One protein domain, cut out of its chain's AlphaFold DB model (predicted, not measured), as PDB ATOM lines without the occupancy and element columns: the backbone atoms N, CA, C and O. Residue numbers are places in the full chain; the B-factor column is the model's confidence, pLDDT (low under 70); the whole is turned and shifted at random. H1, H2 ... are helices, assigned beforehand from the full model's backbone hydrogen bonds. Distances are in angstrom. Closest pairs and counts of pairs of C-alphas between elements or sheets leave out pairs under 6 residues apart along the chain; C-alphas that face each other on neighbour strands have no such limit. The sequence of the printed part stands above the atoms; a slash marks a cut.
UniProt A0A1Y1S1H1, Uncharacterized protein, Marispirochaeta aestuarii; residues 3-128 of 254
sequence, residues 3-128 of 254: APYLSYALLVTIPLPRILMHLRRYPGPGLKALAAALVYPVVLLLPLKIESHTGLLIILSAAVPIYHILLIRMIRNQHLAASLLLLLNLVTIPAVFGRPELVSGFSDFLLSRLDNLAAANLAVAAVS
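What this domain is: This is residues 3 to 128 of the 254 residues of an uncharacterized protein of Marispirochaeta aestuarii (UniProt A0A1Y1S1H1). Four helices, H1, H3, H4 and H5, stand in an up-and-down bundle, each running against the one before it in the chain, and the short H2 carries on from H1 toward the other end of the bundle. Beyond the end where H1 begins and H5 ends, H6 and the tiny H7 make a small separate corner, apart from H1 to H5, and add to the length of the whole. The printed part has 126 residues, with seven named helices, H1 to H7 in chain order, and no named strand; the class is all helix. It is only just loose, close to compact, with a radius of gyration of the C-alphas of 16.7 A, and its elongated outline spans 51 by 30 by 23 A.

How they stand to each other: H4, residues 54 to 74, is the longest helix by residues, with a kink of 25 degrees near residue 66. It touches H3, residues 29 to 45, its partner in a helical hairpin, closest at the C-alphas of Pro 41 and Ser 61, 5.1 A; they run opposite ways at a shallow tilt of 33 degrees, only just short of steep. H4 also forms a hairpin with H5, residues 78 to 97: the closest C-alphas, of Ile 72 and Ala 81, are 5.6 A apart, at a shallow tilt of 12 degrees. H5, with residues 89 to 97 alone, touches H1, residues 3 to 13, closest at the C-alphas of Leu 6 and Phe 97, 5.1 A. H1 and H3 are close but not clearly touching, their closest C-alphas, of Ala 9 and Leu 44, 6.6 A apart. H2, residues 16 to 23, touches H4 at a steep tilt of 53 degrees, closest at the C-alphas of Pro 17 and His 68, 6.4 A. H2 and H3 are a hairpin, with the C-alphas of Leu 23 and Pro 29 closest at 6.1 A. H6, residues 108 to 120, and H7, residues 122 to 125, touch only at the corner, closest at the C-alphas of Ala 118 and Ala 125, 4.2 A. Every O i to N i+4 pair is within hydrogen-bond range in H1, H2 and H6, against 11 of 13 in H3, 16 of 17 in H4 and 15 of 16 in H5; H7 is too short for such a pair.

Where its parts are: H4 measures 30.1 A from first to last C-alpha, H5 26.8 A, H3 24.5 A and H6 18.3 A. H1 begins at C-alpha 3, (5.134, 41.667, -19.740), and H7 ends at C-alpha 125, (3.099, 19.916, -22.638).

The domain as a whole: The C-alphas farthest apart, of Arg 76 and Ala 119, are 52.2 A apart. The printed part has no cut and no long link. Residues 48 to 49 pair briefly with 105 to 106, antiparallel. Mean pLDDT of the printed part is 85.1; residues 24 to 30 are under 70.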
ATOM      1  N   ALA A   3       5.261  41.598 -18.295       70.12
ATOM      2  CA  ALA A   3       5.134  41.667 -19.740       70.12
ATOM      3  C   ALA A   3       4.060  40.757 -20.384       70.12
ATOM      4  O   ALA A   3       3.446  41.222 -21.352       70.12
ATOM      5  N   PRO A   4       3.737  39.532 -19.903       83.88
ATOM      6  CA  PRO A   4       2.829  38.656 -20.650       83.88
ATOM      7  C   PRO A   4       1.376  39.146 -20.610       83.88
ATOM      8  O   PRO A   4       0.683  39.142 -21.629       83.88
ATOM      9  N   TYR A   5       0.909  39.633 -19.460       86.31
ATOM     10  CA  TYR A   5      -0.460  40.134 -19.319       86.31
ATOM     11  C   TYR A   5      -0.646  41.528 -19.922       86.31
ATOM     12  O   TYR A   5      -1.713  41.812 -20.468       86.31
ATOM     13  N   LEU A   6       0.393  42.371 -19.907       89.56
ATOM     14  CA  LEU A   6       0.397  43.614 -20.675       89.56
ATOM     15  C   LEU A   6       0.254  43.330 -22.177       89.56
ATOM     16  O   LEU A   6      -0.602  43.917 -22.844       89.56
ATOM     17  N   SER A   7       1.060  42.398 -22.693       91.50
ATOM     18  CA  SER A   7       1.025  41.994 -24.102       91.50
ATOM     19  C   SER A   7      -0.340  41.435 -24.486       91.50
ATOM     20  O   SER A   7      -0.912  41.847 -25.493       91.50
ATOM     21  N   TYR A   8      -0.917  40.575 -23.640       92.25
ATOM     22  CA  TYR A   8      -2.285  40.086 -23.801       92.25
ATOM     23  C   TYR A   8      -3.310  41.232 -23.854       92.25
ATOM     24  O   TYR A   8      -4.120  41.299 -24.782       92.25
ATOM     25  N   ALA A   9      -3.264  42.166 -22.899       90.94
ATOM     26  CA  ALA A   9      -4.230  43.256 -22.828       90.94
ATOM     27  C   ALA A   9      -4.162  44.165 -24.066       90.94
ATOM     28  O   ALA A   9      -5.197  44.523 -24.637       90.94
ATOM     29  N   LEU A  10      -2.957  44.498 -24.535       91.12
ATOM     30  CA  LEU A  10      -2.765  45.262 -25.768       91.12
ATOM     31  C   LEU A  10      -3.231  44.480 -27.002       91.12
ATOM     32  O   LEU A  10      -3.959  45.040 -27.822       91.12
ATOM     33  N   LEU A  11      -2.889  43.193 -27.107       92.06
ATOM     34  CA  LEU A  11      -3.296  42.314 -28.210       92.06
ATOM     35  C   LEU A  11      -4.822  42.286 -28.381       92.06
ATOM     36  O   LEU A  11      -5.317  42.390 -29.503       92.06
ATOM     37  N   VAL A  12      -5.567  42.218 -27.275       90.19
ATOM     38  CA  VAL A  12      -7.041  42.224 -27.276       90.19
ATOM     39  C   VAL A  12      -7.621  43.618 -27.560       90.19
ATOM     40  O   VAL A  12      -8.664  43.731 -28.208       90.19
ATOM     41  N   THR A  13      -6.942  44.689 -27.135       90.88
ATOM     42  CA  THR A  13      -7.453  46.066 -27.272       90.88
ATOM     43  C   THR A  13      -7.206  46.675 -28.657       90.88
ATOM     44  O   THR A  13      -8.057  47.400 -29.173       90.88
ATOM     45  N   ILE A  14      -6.074  46.378 -29.303       91.88
ATOM     46  CA  ILE A  14      -5.696  46.935 -30.617       91.88
ATOM     47  C   ILE A  14      -6.796  46.808 -31.698       91.88
ATOM     48  O   ILE A  14      -7.037  47.793 -32.405       91.88
ATOM     49  N   PRO A  15      -7.496  45.668 -31.870       89.31
ATOM     50  CA  PRO A  15      -8.549  45.549 -32.883       89.31
ATOM     51  C   PRO A  15      -9.877  46.225 -32.498       89.31
ATOM     52  O   PRO A  15     -10.725  46.443 -33.372       89.31
ATOM     53  N   LEU A  16     -10.073  46.588 -31.226       87.50
ATOM     54  CA  LEU A  16     -11.349  47.068 -30.691       87.50
ATOM     55  C   LEU A  16     -11.927  48.292 -31.431       87.50
ATOM     56  O   LEU A  16     -13.103  48.225 -31.810       87.50
ATOM     57  N   PRO A  17     -11.169  49.377 -31.727       85.12
ATOM     58  CA  PRO A  17     -11.699  50.506 -32.491       85.12
ATOM     59  C   PRO A  17     -12.327  50.077 -33.820       85.12
ATOM     60  O   PRO A  17     -13.378  50.585 -34.210       85.12
ATOM     61  N   ARG A  18     -11.712  49.114 -34.517       82.50
ATOM     62  CA  ARG A  18     -12.201  48.640 -35.817       82.50
ATOM     63  C   ARG A  18     -13.458  47.812 -35.702       82.50
ATOM     64  O   ARG A  18     -14.372  48.015 -36.500       82.50
ATOM     65  N   ILE A  19     -13.514  46.929 -34.711       83.00
ATOM     66  CA  ILE A  19     -14.715  46.146 -34.417       83.00
ATOM     67  C   ILE A  19     -15.880  47.107 -34.149       83.00
ATOM     68  O   ILE A  19     -16.915  47.022 -34.807       83.00
ATOM     69  N   LEU A  20     -15.682  48.102 -33.279       81.56
ATOM     70  CA  LEU A  20     -16.707  49.097 -32.947       81.56
ATOM     71  C   LEU A  20     -17.133  49.949 -34.155       81.56
ATOM     72  O   LEU A  20     -18.324  50.201 -34.349       81.56
ATOM     73  N   MET A  21     -16.190  50.361 -35.008       77.69
ATOM     74  CA  MET A  21     -16.505  51.091 -36.243       77.69
ATOM     75  C   MET A  21     -17.302  50.241 -37.240       77.69
ATOM     76  O   MET A  21     -18.202  50.764 -37.899       77.69
ATOM     77  N   HIS A  22     -17.013  48.942 -37.342       75.44
ATOM     78  CA  HIS A  22     -17.770  48.028 -38.197       75.44
ATOM     79  C   HIS A  22     -19.209  47.858 -37.693       75.44
ATOM     80  O   HIS A  22     -20.156  47.938 -38.474       75.44
ATOM     81  N   LEU A  23     -19.386  47.741 -36.373       70.62
ATOM     82  CA  LEU A  23     -20.702  47.664 -35.735       70.62
ATOM     83  C   LEU A  23     -21.545  48.936 -35.942       70.62
ATOM     84  O   LEU A  23     -22.771  48.846 -35.975       70.62
ATOM     85  N   ARG A  24     -20.917  50.105 -36.145       68.62
ATOM     86  CA  ARG A  24     -21.610  51.382 -36.408       68.62
ATOM     87  C   ARG A  24     -22.275  51.458 -37.790       68.62
ATOM     88  O   ARG A  24     -23.179  52.269 -37.966       68.62
ATOM     89  N   ARG A  25     -21.845  50.644 -38.762       61.78
ATOM     90  CA  ARG A  25     -22.409  50.642 -40.130       61.78
ATOM     91  C   ARG A  25     -23.796  49.994 -40.226       61.78
ATOM     92  O   ARG A  25     -24.442  50.141 -41.256       61.78
ATOM     93  N   TYR A  26     -24.256  49.308 -39.179       48.94
ATOM     94  CA  TYR A  26     -25.578  48.681 -39.140       48.94
ATOM     95  C   TYR A  26     -26.598  49.587 -38.426       48.94
ATOM     96  O   TYR A  26     -26.260  50.162 -37.388       48.94
ATOM     97  N   PRO A  27     -27.845  49.701 -38.923       43.09
ATOM     98  CA  PRO A  27     -28.912  50.408 -38.215       43.09
ATOM     99  C   PRO A  27     -29.166  49.724 -36.858       43.09
ATOM    100  O   PRO A  27     -29.331  48.510 -36.788       43.09
ATOM    101  N   GLY A  28     -29.122  50.490 -35.764       55.84
ATOM    102  CA  GLY A  28     -29.151  49.995 -34.373       55.84
ATOM    103  C   GLY A  28     -27.814  49.971 -33.590       55.84
ATOM    104  O   GLY A  28     -27.684  49.168 -32.663       55.84
ATOM    105  N   PRO A  29     -26.812  50.832 -33.866       55.75
ATOM    106  CA  PRO A  29     -25.460  50.700 -33.310       55.75
ATOM    107  C   PRO A  29     -25.354  51.002 -31.805       55.75
ATOM    108  O   PRO A  29     -24.296  50.799 -31.214       55.75
ATOM    109  N   GLY A  30     -26.430  51.473 -31.167       69.25
ATOM    110  CA  GLY A  30     -26.463  51.722 -29.725       69.25
ATOM    111  C   GLY A  30     -26.324  50.438 -28.910       69.25
ATOM    112  O   GLY A  30     -25.452  50.360 -28.051       69.25
ATOM    113  N   LEU A  31     -27.126  49.414 -29.220       78.50
ATOM    114  CA  LEU A  31     -27.206  48.206 -28.394       78.50
ATOM    115  C   LEU A  31     -25.957  47.324 -28.519       78.50
ATOM    116  O   LEU A  31     -25.440  46.853 -27.514       78.50
ATOM    117  N   LYS A  32     -25.425  47.136 -29.734       81.12
ATOM    118  CA  LYS A  32     -24.215  46.318 -29.948       81.12
ATOM    119  C   LYS A  32     -22.960  46.964 -29.360       81.12
ATOM    120  O   LYS A  32     -22.121  46.266 -28.806       81.12
ATOM    121  N   ALA A  33     -22.835  48.289 -29.458       78.94
ATOM    122  CA  ALA A  33     -21.726  49.012 -28.837       78.94
ATOM    123  C   ALA A  33     -21.829  48.988 -27.303       78.94
ATOM    124  O   ALA A  33     -20.823  48.801 -26.626       78.94
ATOM    125  N   LEU A  34     -23.046  49.104 -26.758       81.06
ATOM    126  CA  LEU A  34     -23.300  48.930 -25.328       81.06
ATOM    127  C   LEU A  34     -22.952  47.506 -24.864       81.06
ATOM    128  O   LEU A  34     -22.276  47.335 -23.857       81.06
ATOM    129  N   ALA A  35     -23.345  46.484 -25.630       84.88
ATOM    130  CA  ALA A  35     -22.992  45.097 -25.348       84.88
ATOM    131  C   ALA A  35     -21.472  44.887 -25.368       84.88
ATOM    132  O   ALA A  35     -20.936  44.262 -24.461       84.88
ATOM    133  N   ALA A  36     -20.760  45.473 -26.338       81.88
ATOM    134  CA  ALA A  36     -19.301  45.462 -26.346       81.88
ATOM    135  C   ALA A  36     -18.725  46.124 -25.083       81.88
ATOM    136  O   ALA A  36     -17.793  45.586 -24.503       81.88
ATOM    137  N   ALA A  37     -19.308  47.229 -24.605       83.44
ATOM    138  CA  ALA A  37     -18.867  47.880 -23.372       83.44
ATOM    139  C   ALA A  37     -19.058  47.031 -22.103       83.44
ATOM    140  O   ALA A  37     -18.288  47.179 -21.159       83.44
ATOM    141  N   LEU A  38     -20.040  46.125 -22.096       85.62
ATOM    142  CA  LEU A  38     -20.306  45.211 -20.981       85.62
ATOM    143  C   LEU A  38     -19.497  43.910 -21.067       85.62
ATOM    144  O   LEU A  38     -19.007  43.417 -20.057       85.62
ATOM    145  N   VAL A  39     -19.352  43.351 -22.269       88.06
ATOM    146  CA  VAL A  39     -18.687  42.057 -22.495       88.06
ATOM    147  C   VAL A  39     -17.169  42.204 -22.528       88.06
ATOM    148  O   VAL A  39     -16.454  41.329 -22.049       88.06
ATOM    149  N   TYR A  40     -16.659  43.313 -23.067       88.56
ATOM    150  CA  TYR A  40     -15.224  43.520 -23.240       88.56
ATOM    151  C   TYR A  40     -14.420  43.455 -21.929       88.56
ATOM    152  O   TYR A  40     -13.423  42.735 -21.910       88.56
ATOM    153  N   PRO A  41     -14.840  44.101 -20.822       86.62
ATOM    154  CA  PRO A  41     -14.164  43.973 -19.528       86.62
ATOM    155  C   PRO A  41     -14.075  42.527 -19.057       86.62
ATOM    156  O   PRO A  41     -13.034  42.098 -18.572       86.62
ATOM    157  N   VAL A  42     -15.151  41.757 -19.247       87.81
ATOM    158  CA  VAL A  42     -15.203  40.345 -18.860       87.81
ATOM    159  C   VAL A  42     -14.195  39.542 -19.673       87.81
ATOM    160  O   VAL A  42     -13.389  38.828 -19.094       87.81
ATOM    161  N   VAL A  43     -14.180  39.695 -20.999       86.81
ATOM    162  CA  VAL A  43     -13.230  38.990 -21.878       86.81
ATOM    163  C   VAL A  43     -11.780  39.371 -21.565       86.81
ATOM    164  O   VAL A  43     -10.906  38.506 -21.516       86.81
ATOM    165  N   LEU A  44     -11.518  40.657 -21.331       88.31
ATOM    166  CA  LEU A  44     -10.181  41.157 -21.023       88.31
ATOM    167  C   LEU A  44      -9.680  40.656 -19.661       88.31
ATOM    168  O   LEU A  44      -8.507  40.329 -19.531       88.31
ATOM    169  N   LEU A  45     -10.543  40.584 -18.648       89.06
ATOM    170  CA  LEU A  45     -10.137  40.223 -17.288       89.06
ATOM    171  C   LEU A  45     -10.207  38.718 -16.997       89.06
ATOM    172  O   LEU A  45      -9.487  38.256 -16.121       89.06
ATOM    173  N   LEU A  46     -11.023  37.945 -17.722       88.62
ATOM    174  CA  LEU A  46     -11.245  36.510 -17.475       88.62
ATOM    175  C   LEU A  46      -9.966  35.662 -17.351       88.62
ATOM    176  O   LEU A  46      -9.902  34.822 -16.448       88.62
ATOM    177  N   PRO A  47      -8.939  35.835 -18.204       89.06
ATOM    178  CA  PRO A  47      -7.728  35.044 -18.070       89.06
ATOM    179  C   PRO A  47      -6.786  35.563 -16.980       89.06
ATOM    180  O   PRO A  47      -5.848  34.855 -16.652       89.06
ATOM    181  N   LEU A  48      -7.001  36.747 -16.402       89.81
ATOM    182  CA  LEU A  48      -6.060  37.379 -15.474       89.81
ATOM    183  C   LEU A  48      -6.362  37.031 -14.008       89.81
ATOM    184  O   LEU A  48      -7.515  36.945 -13.588       89.81
ATOM    185  N   LYS A  49      -5.307  36.853 -13.212       89.31
ATOM    186  CA  LYS A  49      -5.362  36.729 -11.754       89.31
ATOM    187  C   LYS A  49      -5.386  38.119 -11.132       89.31
ATOM    188  O   LYS A  49      -4.545  38.961 -11.447       89.31
ATOM    189  N   ILE A  50      -6.366  38.342 -10.261       85.62
ATOM    190  CA  ILE A  50      -6.655  39.647  -9.670       85.62
ATOM    191  C   ILE A  50      -6.592  39.513  -8.147       85.62
ATOM    192  O   ILE A  50      -7.356  38.740  -7.576       85.62
ATOM    193  N   GLU A  51      -5.688  40.246  -7.491       75.75
ATOM    194  CA  GLU A  51      -5.318  39.957  -6.091       75.75
ATOM    195  C   GLU A  51      -5.983  40.837  -5.022       75.75
ATOM    196  O   GLU A  51      -5.876  40.528  -3.842       75.75
ATOM    197  N   SER A  52      -6.712  41.902  -5.376       70.38
ATOM    198  CA  SER A  52      -7.544  42.669  -4.410       70.38
ATOM    199  C   SER A  52      -8.282  43.857  -5.034       70.38
ATOM    200  O   SER A  52      -9.339  44.262  -4.558       70.38
ATOM    201  N   HIS A  53      -7.761  44.412  -6.130       77.25
ATOM    202  CA  HIS A  53      -8.245  45.658  -6.740       77.25
ATOM    203  C   HIS A  53      -9.250  45.411  -7.884       77.25
ATOM    204  O   HIS A  53      -9.315  46.165  -8.859       77.25
ATOM    205  N   THR A  54     -10.053  44.350  -7.770       77.62
ATOM    206  CA  THR A  54     -10.944  43.860  -8.833       77.62
ATOM    207  C   THR A  54     -11.959  44.906  -9.281       77.62
ATOM    208  O   THR A  54     -12.168  45.084 -10.477       77.62
ATOM    209  N   GLY A  55     -12.541  45.660  -8.342       80.88
ATOM    210  CA  GLY A  55     -13.510  46.711  -8.667       80.88
ATOM    211  C   GLY A  55     -12.916  47.825  -9.535       80.88
ATOM    212  O   GLY A  55     -13.499  48.189 -10.554       80.88
ATOM    213  N   LEU A  56     -11.725  48.321  -9.181       83.12
ATOM    214  CA  LEU A  56     -11.035  49.368  -9.939       83.12
ATOM    215  C   LEU A  56     -10.673  48.884 -11.352       83.12
ATOM    216  O   LEU A  56     -10.888  49.605 -12.323       83.12
ATOM    217  N   LEU A  57     -10.172  47.653 -11.483       84.94
ATOM    218  CA  LEU A  57      -9.814  47.069 -12.777       84.94
ATOM    219  C   LEU A  57     -11.020  46.853 -13.691       84.94
ATOM    220  O   LEU A  57     -10.926  47.114 -14.891       84.94
ATOM    221  N   ILE A  58     -12.161  46.431 -13.142       85.12
ATOM    222  CA  ILE A  58     -13.413  46.336 -13.901       85.12
ATOM    223  C   ILE A  58     -13.827  47.721 -14.407       85.12
ATOM    224  O   ILE A  58     -14.155  47.866 -15.581       85.12
ATOM    225  N   ILE A  59     -13.752  48.756 -13.566       86.06
ATOM    226  CA  ILE A  59     -14.096  50.129 -13.966       86.06
ATOM    227  C   ILE A  59     -13.154  50.632 -15.067       86.06
ATOM    228  O   ILE A  59     -13.616  51.148 -16.084       86.06
ATOM    229  N   LEU A  60     -11.840  50.458 -14.904       85.62
ATOM    230  CA  LEU A  60     -10.841  50.909 -15.877       85.62
ATOM    231  C   LEU A  60     -10.957  50.161 -17.212       85.62
ATOM    232  O   LEU A  60     -10.898  50.783 -18.271       85.62
ATOM    233  N   SER A  61     -11.180  48.847 -17.184       85.00
ATOM    234  CA  SER A  61     -11.391  48.048 -18.397       85.00
ATOM    235  C   SER A  61     -12.737  48.332 -19.073       85.00
ATOM    236  O   SER A  61     -12.799  48.312 -20.299       85.00
ATOM    237  N   ALA A  62     -13.791  48.669 -18.320       86.19
ATOM    238  CA  ALA A  62     -15.069  49.153 -18.857       86.19
ATOM    239  C   ALA A  62     -14.959  50.557 -19.454       86.19
ATOM    240  O   ALA A  62     -15.612  50.856 -20.457       86.19
ATOM    241  N   ALA A  63     -14.086  51.404 -18.907       86.44
ATOM    242  CA  ALA A  63     -13.814  52.713 -19.478       86.44
ATOM    243  C   ALA A  63     -13.238  52.599 -20.898       86.44
ATOM    244  O   ALA A  63     -13.577  53.435 -21.735       86.44
ATOM    245  N   VAL A  64     -12.455  51.548 -21.199       87.69
ATOM    246  CA  VAL A  64     -11.847  51.306 -22.523       87.69
ATOM    247  C   VAL A  64     -12.851  51.390 -23.678       87.69
ATOM    248  O   VAL A  64     -12.775  52.334 -24.472       87.69
ATOM    249  N   PRO A  65     -13.825  50.477 -23.800       87.56
ATOM    250  CA  PRO A  65     -14.810  50.515 -24.873       87.56
ATOM    251  C   PRO A  65     -15.693  51.769 -24.811       87.56
ATOM    252  O   PRO A  65     -16.093  52.276 -25.860       87.56
ATOM    253  N   ILE A  66     -15.970  52.313 -23.619       87.12
ATOM    254  CA  ILE A  66     -16.786  53.526 -23.461       87.12
ATOM    255  C   ILE A  66     -16.098  54.729 -24.108       87.12
ATOM    256  O   ILE A  66     -16.704  55.390 -24.954       87.12
ATOM    257  N   TYR A  67     -14.834  55.007 -23.777       87.12
ATOM    258  CA  TYR A  67     -14.142  56.147 -24.378       87.12
ATOM    259  C   TYR A  67     -13.907  55.934 -25.878       87.12
ATOM    260  O   TYR A  67     -13.949  56.905 -26.629       87.12
ATOM    261  N   HIS A  68     -13.739  54.687 -26.343       87.38
ATOM    262  CA  HIS A  68     -13.695  54.382 -27.777       87.38
ATOM    263  C   HIS A  68     -14.981  54.833 -28.470       87.38
ATOM    264  O   HIS A  68     -14.935  55.553 -29.470       87.38
ATOM    265  N   ILE A  69     -16.138  54.458 -27.916       86.19
ATOM    266  CA  ILE A  69     -17.447  54.852 -28.442       86.19
ATOM    267  C   ILE A  69     -17.604  56.377 -28.418       86.19
ATOM    268  O   ILE A  69     -18.055  56.953 -29.411       86.19
ATOM    269  N   LEU A  70     -17.222  57.038 -27.321       86.38
ATOM    270  CA  LEU A  70     -17.314  58.494 -27.183       86.38
ATOM    271  C   LEU A  70     -16.425  59.221 -28.199       86.38
ATOM    272  O   LEU A  70     -16.924  60.085 -28.920       86.38
ATOM    273  N   LEU A  71     -15.151  58.837 -28.332       86.50
ATOM    274  CA  LEU A  71     -14.223  59.448 -29.287       86.50
ATOM    275  C   LEU A  71     -14.674  59.236 -30.736       86.50
ATOM    276  O   LEU A  71     -14.684  60.187 -31.515       86.50
ATOM    277  N   ILE A  72     -15.133  58.031 -31.088       84.62
ATOM    278  CA  ILE A  72     -15.680  57.736 -32.424       84.62
ATOM    279  C   ILE A  72     -16.949  58.560 -32.711       84.62
ATOM    280  O   ILE A  72     -17.230  58.886 -33.869       84.62
ATOM    281  N   ARG A  73     -17.754  58.890 -31.693       84.62
ATOM    282  CA  ARG A  73     -18.946  59.741 -31.848       84.62
ATOM    283  C   ARG A  73     -18.599  61.223 -31.962       84.62
ATOM    284  O   ARG A  73     -19.193  61.895 -32.799       84.62
ATOM    285  N   MET A  74     -17.664  61.704 -31.147       87.00
ATOM    286  CA  MET A  74     -17.257  63.110 -31.095       87.00
ATOM    287  C   MET A  74     -16.466  63.521 -32.342       87.00
ATOM    288  O   MET A  74     -16.620  64.627 -32.854       87.00
ATOM    289  N   ILE A  75     -15.625  62.621 -32.855       86.56
ATOM    290  CA  ILE A  75     -14.718  62.912 -33.961       86.56
ATOM    291  C   ILE A  75     -15.342  62.455 -35.280       86.56
ATOM    292  O   ILE A  75     -15.511  61.266 -35.545       86.56
ATOM    293  N   ARG A  76     -15.616  63.416 -36.170       82.12
ATOM    294  CA  ARG A  76     -16.170  63.146 -37.510       82.12
ATOM    295  C   ARG A  76     -15.219  62.330 -38.400       82.12
ATOM    296  O   ARG A  76     -15.671  61.555 -39.237       82.12
ATOM    297  N   ASN A  77     -13.907  62.510 -38.241       85.38
ATOM    298  CA  ASN A  77     -12.891  61.787 -39.010       85.38
ATOM    299  C   ASN A  77     -12.541  60.441 -38.348       85.38
ATOM    300  O   ASN A  77     -11.836  60.403 -37.342       85.38
ATOM    301  N   GLN A  78     -12.988  59.340 -38.954       83.06
ATOM    302  CA  GLN A  78     -12.811  57.984 -38.416       83.06
ATOM    303  C   GLN A  78     -11.339  57.582 -38.243       83.06
ATOM    304  O   GLN A  78     -10.984  57.023 -37.210       83.06
ATOM    305  N   HIS A  79     -10.471  57.919 -39.204       87.19
ATOM    306  CA  HIS A  79      -9.047  57.584 -39.114       87.19
ATOM    307  C   HIS A  79      -8.346  58.380 -38.012       87.19
ATOM    308  O   HIS A  79      -7.493  57.841 -37.312       87.19
ATOM    309  N   LEU A  80      -8.749  59.637 -37.800       89.12
ATOM    310  CA  LEU A  80      -8.239  60.449 -36.695       89.12
ATOM    311  C   LEU A  80      -8.673  59.877 -35.345       89.12
ATOM    312  O   LEU A  80      -7.834  59.702 -34.467       89.12
ATOM    313  N   ALA A  81      -9.954  59.524 -35.201       88.88
ATOM    314  CA  ALA A  81     -10.468  58.907 -33.982       88.88
ATOM    315  C   ALA A  81      -9.709  57.614 -33.647       88.88
ATOM    316  O   ALA A  81      -9.211  57.463 -32.538       88.88
ATOM    317  N   ALA A  82      -9.560  56.711 -34.620       87.88
ATOM    318  CA  ALA A  82      -8.852  55.448 -34.435       87.88
ATOM    319  C   ALA A  82      -7.355  55.634 -34.128       87.88
ATOM    320  O   ALA A  82      -6.816  54.917 -33.289       87.88
ATOM    321  N   SER A  83      -6.698  56.621 -34.746       91.56
ATOM    322  CA  SER A  83      -5.285  56.932 -34.478       91.56
ATOM    323  C   SER A  83      -5.071  57.454 -33.058       91.56
ATOM    324  O   SER A  83      -4.157  57.010 -32.370       91.56
ATOM    325  N   LEU A  84      -5.938  58.357 -32.586       92.06
ATOM    326  CA  LEU A  84      -5.885  58.851 -31.208       92.06
ATOM    327  C   LEU A  84      -6.167  57.740 -30.195       92.06
ATOM    328  O   LEU A  84      -5.507  57.671 -29.164       92.06
ATOM    329  N   LEU A  85      -7.114  56.852 -30.501       91.00
ATOM    330  CA  LEU A  85      -7.414  55.693 -29.664       91.00
ATOM    331  C   LEU A  85      -6.229  54.737 -29.560       91.00
ATOM    332  O   LEU A  85      -5.936  54.260 -28.470       91.00
ATOM    333  N   LEU A  86      -5.518  54.487 -30.663       92.31
ATOM    334  CA  LEU A  86      -4.301  53.682 -30.638       92.31
ATOM    335  C   LEU A  86      -3.245  54.295 -29.711       92.31
ATOM    336  O   LEU A  86      -2.717  53.595 -28.853       92.31
ATOM    337  N   LEU A  87      -2.972  55.596 -29.853       91.88
ATOM    338  CA  LEU A  87      -2.017  56.301 -28.992       91.88
ATOM    339  C   LEU A  87      -2.435  56.241 -27.521       91.88
ATOM    340  O   LEU A  87      -1.611  55.967 -26.654       91.88
ATOM    341  N   LEU A  88      -3.723  56.438 -27.239       91.00
ATOM    342  CA  LEU A  88      -4.248  56.358 -25.884       91.00
ATOM    343  C   LEU A  88      -4.121  54.940 -25.310       91.00
ATOM    344  O   LEU A  88      -3.737  54.794 -24.154       91.00
ATOM    345  N   ASN A  89      -4.383  53.897 -26.101       90.69
ATOM    346  CA  ASN A  89      -4.205  52.502 -25.690       90.69
ATOM    347  C   ASN A  89      -2.742  52.184 -25.361       90.69
ATOM    348  O   ASN A  89      -2.477  51.545 -24.346       90.69
ATOM    349  N   LEU A  90      -1.797  52.679 -26.169       90.75
ATOM    350  CA  LEU A  90      -0.358  52.502 -25.946       90.75
ATOM    351  C   LEU A  90       0.154  53.183 -24.666       90.75
ATOM    352  O   LEU A  90       1.256  52.880 -24.231       90.75
ATOM    353  N   VAL A  91      -0.629  54.071 -24.047       90.06
ATOM    354  CA  VAL A  91      -0.290  54.714 -22.767       90.06
ATOM    355  C   VAL A  91      -1.113  54.132 -21.616       90.06
ATOM    356  O   VAL A  91      -0.574  53.753 -20.578       90.06
ATOM    357  N   THR A  92      -2.429  54.040 -21.790       88.50
ATOM    358  CA  THR A  92      -3.364  53.670 -20.718       88.50
ATOM    359  C   THR A  92      -3.310  52.190 -20.369       88.50
ATOM    360  O   THR A  92      -3.345  51.855 -19.186       88.50
ATOM    361  N   ILE A  93      -3.176  51.297 -21.356       90.31
ATOM    362  CA  ILE A  93      -3.121  49.855 -21.098       90.31
ATOM    363  C   ILE A  93      -1.836  49.492 -20.337       90.31
ATOM    364  O   ILE A  93      -1.970  48.866 -19.289       90.31
ATOM    365  N   PRO A  94      -0.624  49.950 -20.721       89.75
ATOM    366  CA  PRO A  94       0.566  49.783 -19.880       89.75
ATOM    367  C   PRO A  94       0.454  50.406 -18.490       89.75
ATOM    368  O   PRO A  94       0.914  49.813 -17.519       89.75
ATOM    369  N   ALA A  95      -0.187  51.570 -18.353       87.62
ATOM    370  CA  ALA A  95      -0.332  52.215 -17.049       87.62
ATOM    371  C   ALA A  95      -1.177  51.395 -16.054       87.62
ATOM    372  O   ALA A  95      -0.961  51.510 -14.845       87.62
ATOM    373  N   VAL A  96      -2.119  50.586 -16.554       86.94
ATOM    374  CA  VAL A  96      -3.020  49.743 -15.752       86.94
ATOM    375  C   VAL A  96      -2.500  48.309 -15.663       86.94
ATOM    376  O   VAL A  96      -2.264  47.795 -14.576       86.94
ATOM    377  N   PHE A  97      -2.274  47.674 -16.810       87.88
ATOM    378  CA  PHE A  97      -1.865  46.276 -16.936       87.88
ATOM    379  C   PHE A  97      -0.348  46.091 -16.919       87.88
ATOM    380  O   PHE A  97       0.116  45.002 -17.184       87.88
ATOM    381  N   GLY A  98       0.453  47.121 -16.652       86.56
ATOM    382  CA  GLY A  98       1.890  46.969 -16.384       86.56
ATOM    383  C   GLY A  98       2.220  46.852 -14.894       86.56
ATOM    384  O   GLY A  98       3.388  46.681 -14.547       86.56
ATOM    385  N   ARG A  99       1.214  46.978 -14.017       85.94
ATOM    386  CA  ARG A  99       1.374  47.055 -12.560       85.94
ATOM    387  C   ARG A  99       1.141  45.694 -11.893       85.94
ATOM    388  O   ARG A  99       0.011  45.197 -11.954       85.94
ATOM    389  N   PRO A 100       2.152  45.109 -11.229       82.62
ATOM    390  CA  PRO A 100       2.017  43.800 -10.595       82.62
ATOM    391  C   PRO A 100       1.054  43.810  -9.400       82.62
ATOM    392  O   PRO A 100       0.484  42.774  -9.080       82.62
ATOM    393  N   GLU A 101       0.812  44.971  -8.782       84.94
ATOM    394  CA  GLU A 101      -0.151  45.124  -7.679       84.94
ATOM    395  C   GLU A 101      -1.603  44.939  -8.143       84.94
ATOM    396  O   GLU A 101      -2.492  44.630  -7.350       84.94
ATOM    397  N   LEU A 102      -1.855  45.172  -9.435       83.88
ATOM    398  CA  LEU A 102      -3.172  45.039 -10.047       83.88
ATOM    399  C   LEU A 102      -3.347  43.664 -10.695       83.88
ATOM    400  O   LEU A 102      -4.406  43.049 -10.558       83.88
ATOM    401  N   VAL A 103      -2.317  43.188 -11.397       86.00
ATOM    402  CA  VAL A 103      -2.339  41.920 -12.128       86.00
ATOM    403  C   VAL A 103      -1.073  41.140 -11.809       86.00
ATOM    404  O   VAL A 103       0.024  41.519 -12.216       86.00
ATOM    405  N   SER A 104      -1.228  40.022 -11.103       82.94
ATOM    406  CA  SER A 104      -0.095  39.196 -10.674       82.94
ATOM    407  C   SER A 104       0.204  38.029 -11.617       82.94
ATOM    408  O   SER A 104       1.275  37.431 -11.535       82.94
ATOM    409  N   GLY A 105      -0.702  37.714 -12.548       85.06
ATOM    410  CA  GLY A 105      -0.515  36.631 -13.513       85.06
ATOM    411  C   GLY A 105      -1.802  36.225 -14.222       85.06
ATOM    412  O   GLY A 105      -2.762  36.992 -14.272       85.06
ATOM    413  N   PHE A 106      -1.820  35.010 -14.770       88.81
ATOM    414  CA  PHE A 106      -3.032  34.380 -15.296       88.81
ATOM    415  C   PHE A 106      -3.803  33.654 -14.184       88.81
ATOM    416  O   PHE A 106      -3.214  33.219 -13.197       88.81
ATOM    417  N   SER A 107      -5.124  33.544 -14.330       89.75
ATOM    418  CA  SER A 107      -6.015  32.965 -13.324       89.75
ATOM    419  C   SER A 107      -5.739  31.477 -13.107       89.75
ATOM    420  O   SER A 107      -5.495  30.734 -14.059       89.75
ATOM    421  N   ASP A 108      -5.846  31.021 -11.854       89.31
ATOM    422  CA  ASP A 108      -5.613  29.614 -11.488       89.31
ATOM    423  C   ASP A 108      -6.551  28.670 -12.265       89.31
ATOM    424  O   ASP A 108      -6.173  27.566 -12.654       89.31
ATOM    425  N   PHE A 109      -7.767  29.138 -12.579       89.38
ATOM    426  CA  PHE A 109      -8.688  28.436 -13.468       89.38
ATOM    427  C   PHE A 109      -8.091  28.223 -14.864       89.38
ATOM    428  O   PHE A 109      -8.088  27.091 -15.345       89.38
ATOM    429  N   LEU A 110      -7.590  29.276 -15.520       88.25
ATOM    430  CA  LEU A 110      -7.000  29.157 -16.853       88.25
ATOM    431  C   LEU A 110      -5.786  28.227 -16.831       88.25
ATOM    432  O   LEU A 110      -5.703  27.330 -17.667       88.25
ATOM    433  N   LEU A 111      -4.898  28.411 -15.853       88.56
ATOM    434  CA  LEU A 111      -3.709  27.578 -15.684       88.56
ATOM    435  C   LEU A 111      -4.093  26.102 -15.528       88.56
ATOM    436  O   LEU A 111      -3.618  25.275 -16.294       88.56
ATOM    437  N   SER A 112      -5.082  25.780 -14.687       91.06
ATOM    438  CA  SER A 112      -5.569  24.400 -14.546       91.06
ATOM    439  C   SER A 112      -6.125  23.808 -15.850       91.06
ATOM    440  O   SER A 112      -6.018  22.606 -16.095       91.06
ATOM    441  N   ARG A 113      -6.745  24.619 -16.720       91.12
ATOM    442  CA  ARG A 113      -7.230  24.154 -18.030       91.12
ATOM    443  C   ARG A 113      -6.078  23.901 -18.990       91.12
ATOM    444  O   ARG A 113      -6.137  22.914 -19.720       91.12
ATOM    445  N   LEU A 114      -5.051  24.746 -18.960       87.69
ATOM    446  CA  LEU A 114      -3.822  24.535 -19.719       87.69
ATOM    447  C   LEU A 114      -3.085  23.283 -19.241       87.69
ATOM    448  O   LEU A 114      -2.702  22.482 -20.083       87.69
ATOM    449  N   ASP A 115      -3.003  23.040 -17.933       90.50
ATOM    450  CA  ASP A 115      -2.385  21.831 -17.372       90.50
ATOM    451  C   ASP A 115      -3.136  20.560 -17.790       90.50
ATOM    452  O   ASP A 115      -2.527  19.572 -18.194       90.50
ATOM    453  N   ASN A 116      -4.472  20.589 -17.772       92.75
ATOM    454  CA  ASN A 116      -5.289  19.471 -18.255       92.75
ATOM    455  C   ASN A 116      -5.095  19.221 -19.762       92.75
ATOM    456  O   ASN A 116      -5.041  18.072 -20.200       92.75
ATOM    457  N   LEU A 117      -4.991  20.287 -20.562       90.31
ATOM    458  CA  LEU A 117      -4.705  20.192 -21.996       90.31
ATOM    459  C   LEU A 117      -3.289  19.668 -22.255       90.31
ATOM    460  O   LEU A 117      -3.113  18.836 -23.141       90.31
ATOM    461  N   ALA A 118      -2.306  20.114 -21.476       91.12
ATOM    462  CA  ALA A 118      -0.929  19.644 -21.527       91.12
ATOM    463  C   ALA A 118      -0.841  18.155 -21.175       91.12
ATOM    464  O   ALA A 118      -0.249  17.381 -21.920       91.12
ATOM    465  N   ALA A 119      -1.517  17.720 -20.108       92.44
ATOM    466  CA  ALA A 119      -1.578  16.312 -19.719       92.44
ATOM    467  C   ALA A 119      -2.186  15.417 -20.817       92.44
ATOM    468  O   ALA A 119      -1.801  14.257 -20.953       92.44
ATOM    469  N   ALA A 120      -3.110  15.956 -21.617       93.69
ATOM    470  CA  ALA A 120      -3.744  15.247 -22.725       93.69
ATOM    471  C   ALA A 120      -3.001  15.381 -24.070       93.69
ATOM    472  O   ALA A 120      -3.337  14.669 -25.018       93.69
ATOM    473  N   ASN A 121      -2.026  16.291 -24.199       93.25
ATOM    474  CA  ASN A 121      -1.385  16.609 -25.474       93.25
ATOM    475  C   ASN A 121       0.104  16.948 -25.311       93.25
ATOM    476  O   ASN A 121       0.468  18.035 -24.863       93.25
ATOM    477  N   LEU A 122       0.962  16.044 -25.795       89.56
ATOM    478  CA  LEU A 122       2.424  16.184 -25.815       89.56
ATOM    479  C   LEU A 122       2.905  17.499 -26.444       89.56
ATOM    480  O   LEU A 122       3.877  18.075 -25.965       89.56
ATOM    481  N   ALA A 123       2.229  17.993 -27.485       88.81
ATOM    482  CA  ALA A 123       2.605  19.253 -28.122       88.81
ATOM    483  C   ALA A 123       2.345  20.456 -27.210       88.81
ATOM    484  O   ALA A 123       3.117  21.403 -27.228       88.81
ATOM    485  N   VAL A 124       1.282  20.412 -26.398       87.44
ATOM    486  CA  VAL A 124       0.957  21.472 -25.430       87.44
ATOM    487  C   VAL A 124       1.863  21.367 -24.205       87.44
ATOM    488  O   VAL A 124       2.342  22.387 -23.725       87.44
ATOM    489  N   ALA A 125       2.162  20.150 -23.740       89.06
ATOM    490  CA  ALA A 125       3.099  19.916 -22.638       89.06
ATOM    491  C   ALA A 125       4.532  20.377 -22.941       89.06
ATOM    492  O   ALA A 125       5.275  20.702 -22.020       89.06
ATOM    493  N   ALA A 126       4.922  20.400 -24.218       90.56
ATOM    494  CA  ALA A 126       6.231  20.881 -24.642       90.56
ATOM    495  C   ALA A 126       6.366  22.415 -24.594       90.56
ATOM    496  O   ALA A 126       7.489  22.906 -24.648       90.56
ATOM    497  N   VAL A 127       5.258  23.164 -24.492       88.81
ATOM    498  CA  VAL A 127       5.279  24.632 -24.491       88.81
ATOM    499  C   VAL A 127       5.609  25.154 -23.095       88.81
ATOM    500  O   VAL A 127       4.838  25.011 -22.147       88.81
ATOM    501  N   SER A 128       6.751  25.816 -22.973       87.75
ATOM    502  CA  SER A 128       7.183  26.501 -21.762       87.75
ATOM    503  C   SER A 128       6.409  27.812 -21.526       87.75
ATOM    504  O   SER A 128       5.969  28.470 -22.474       87.75
TER     505      SER A 128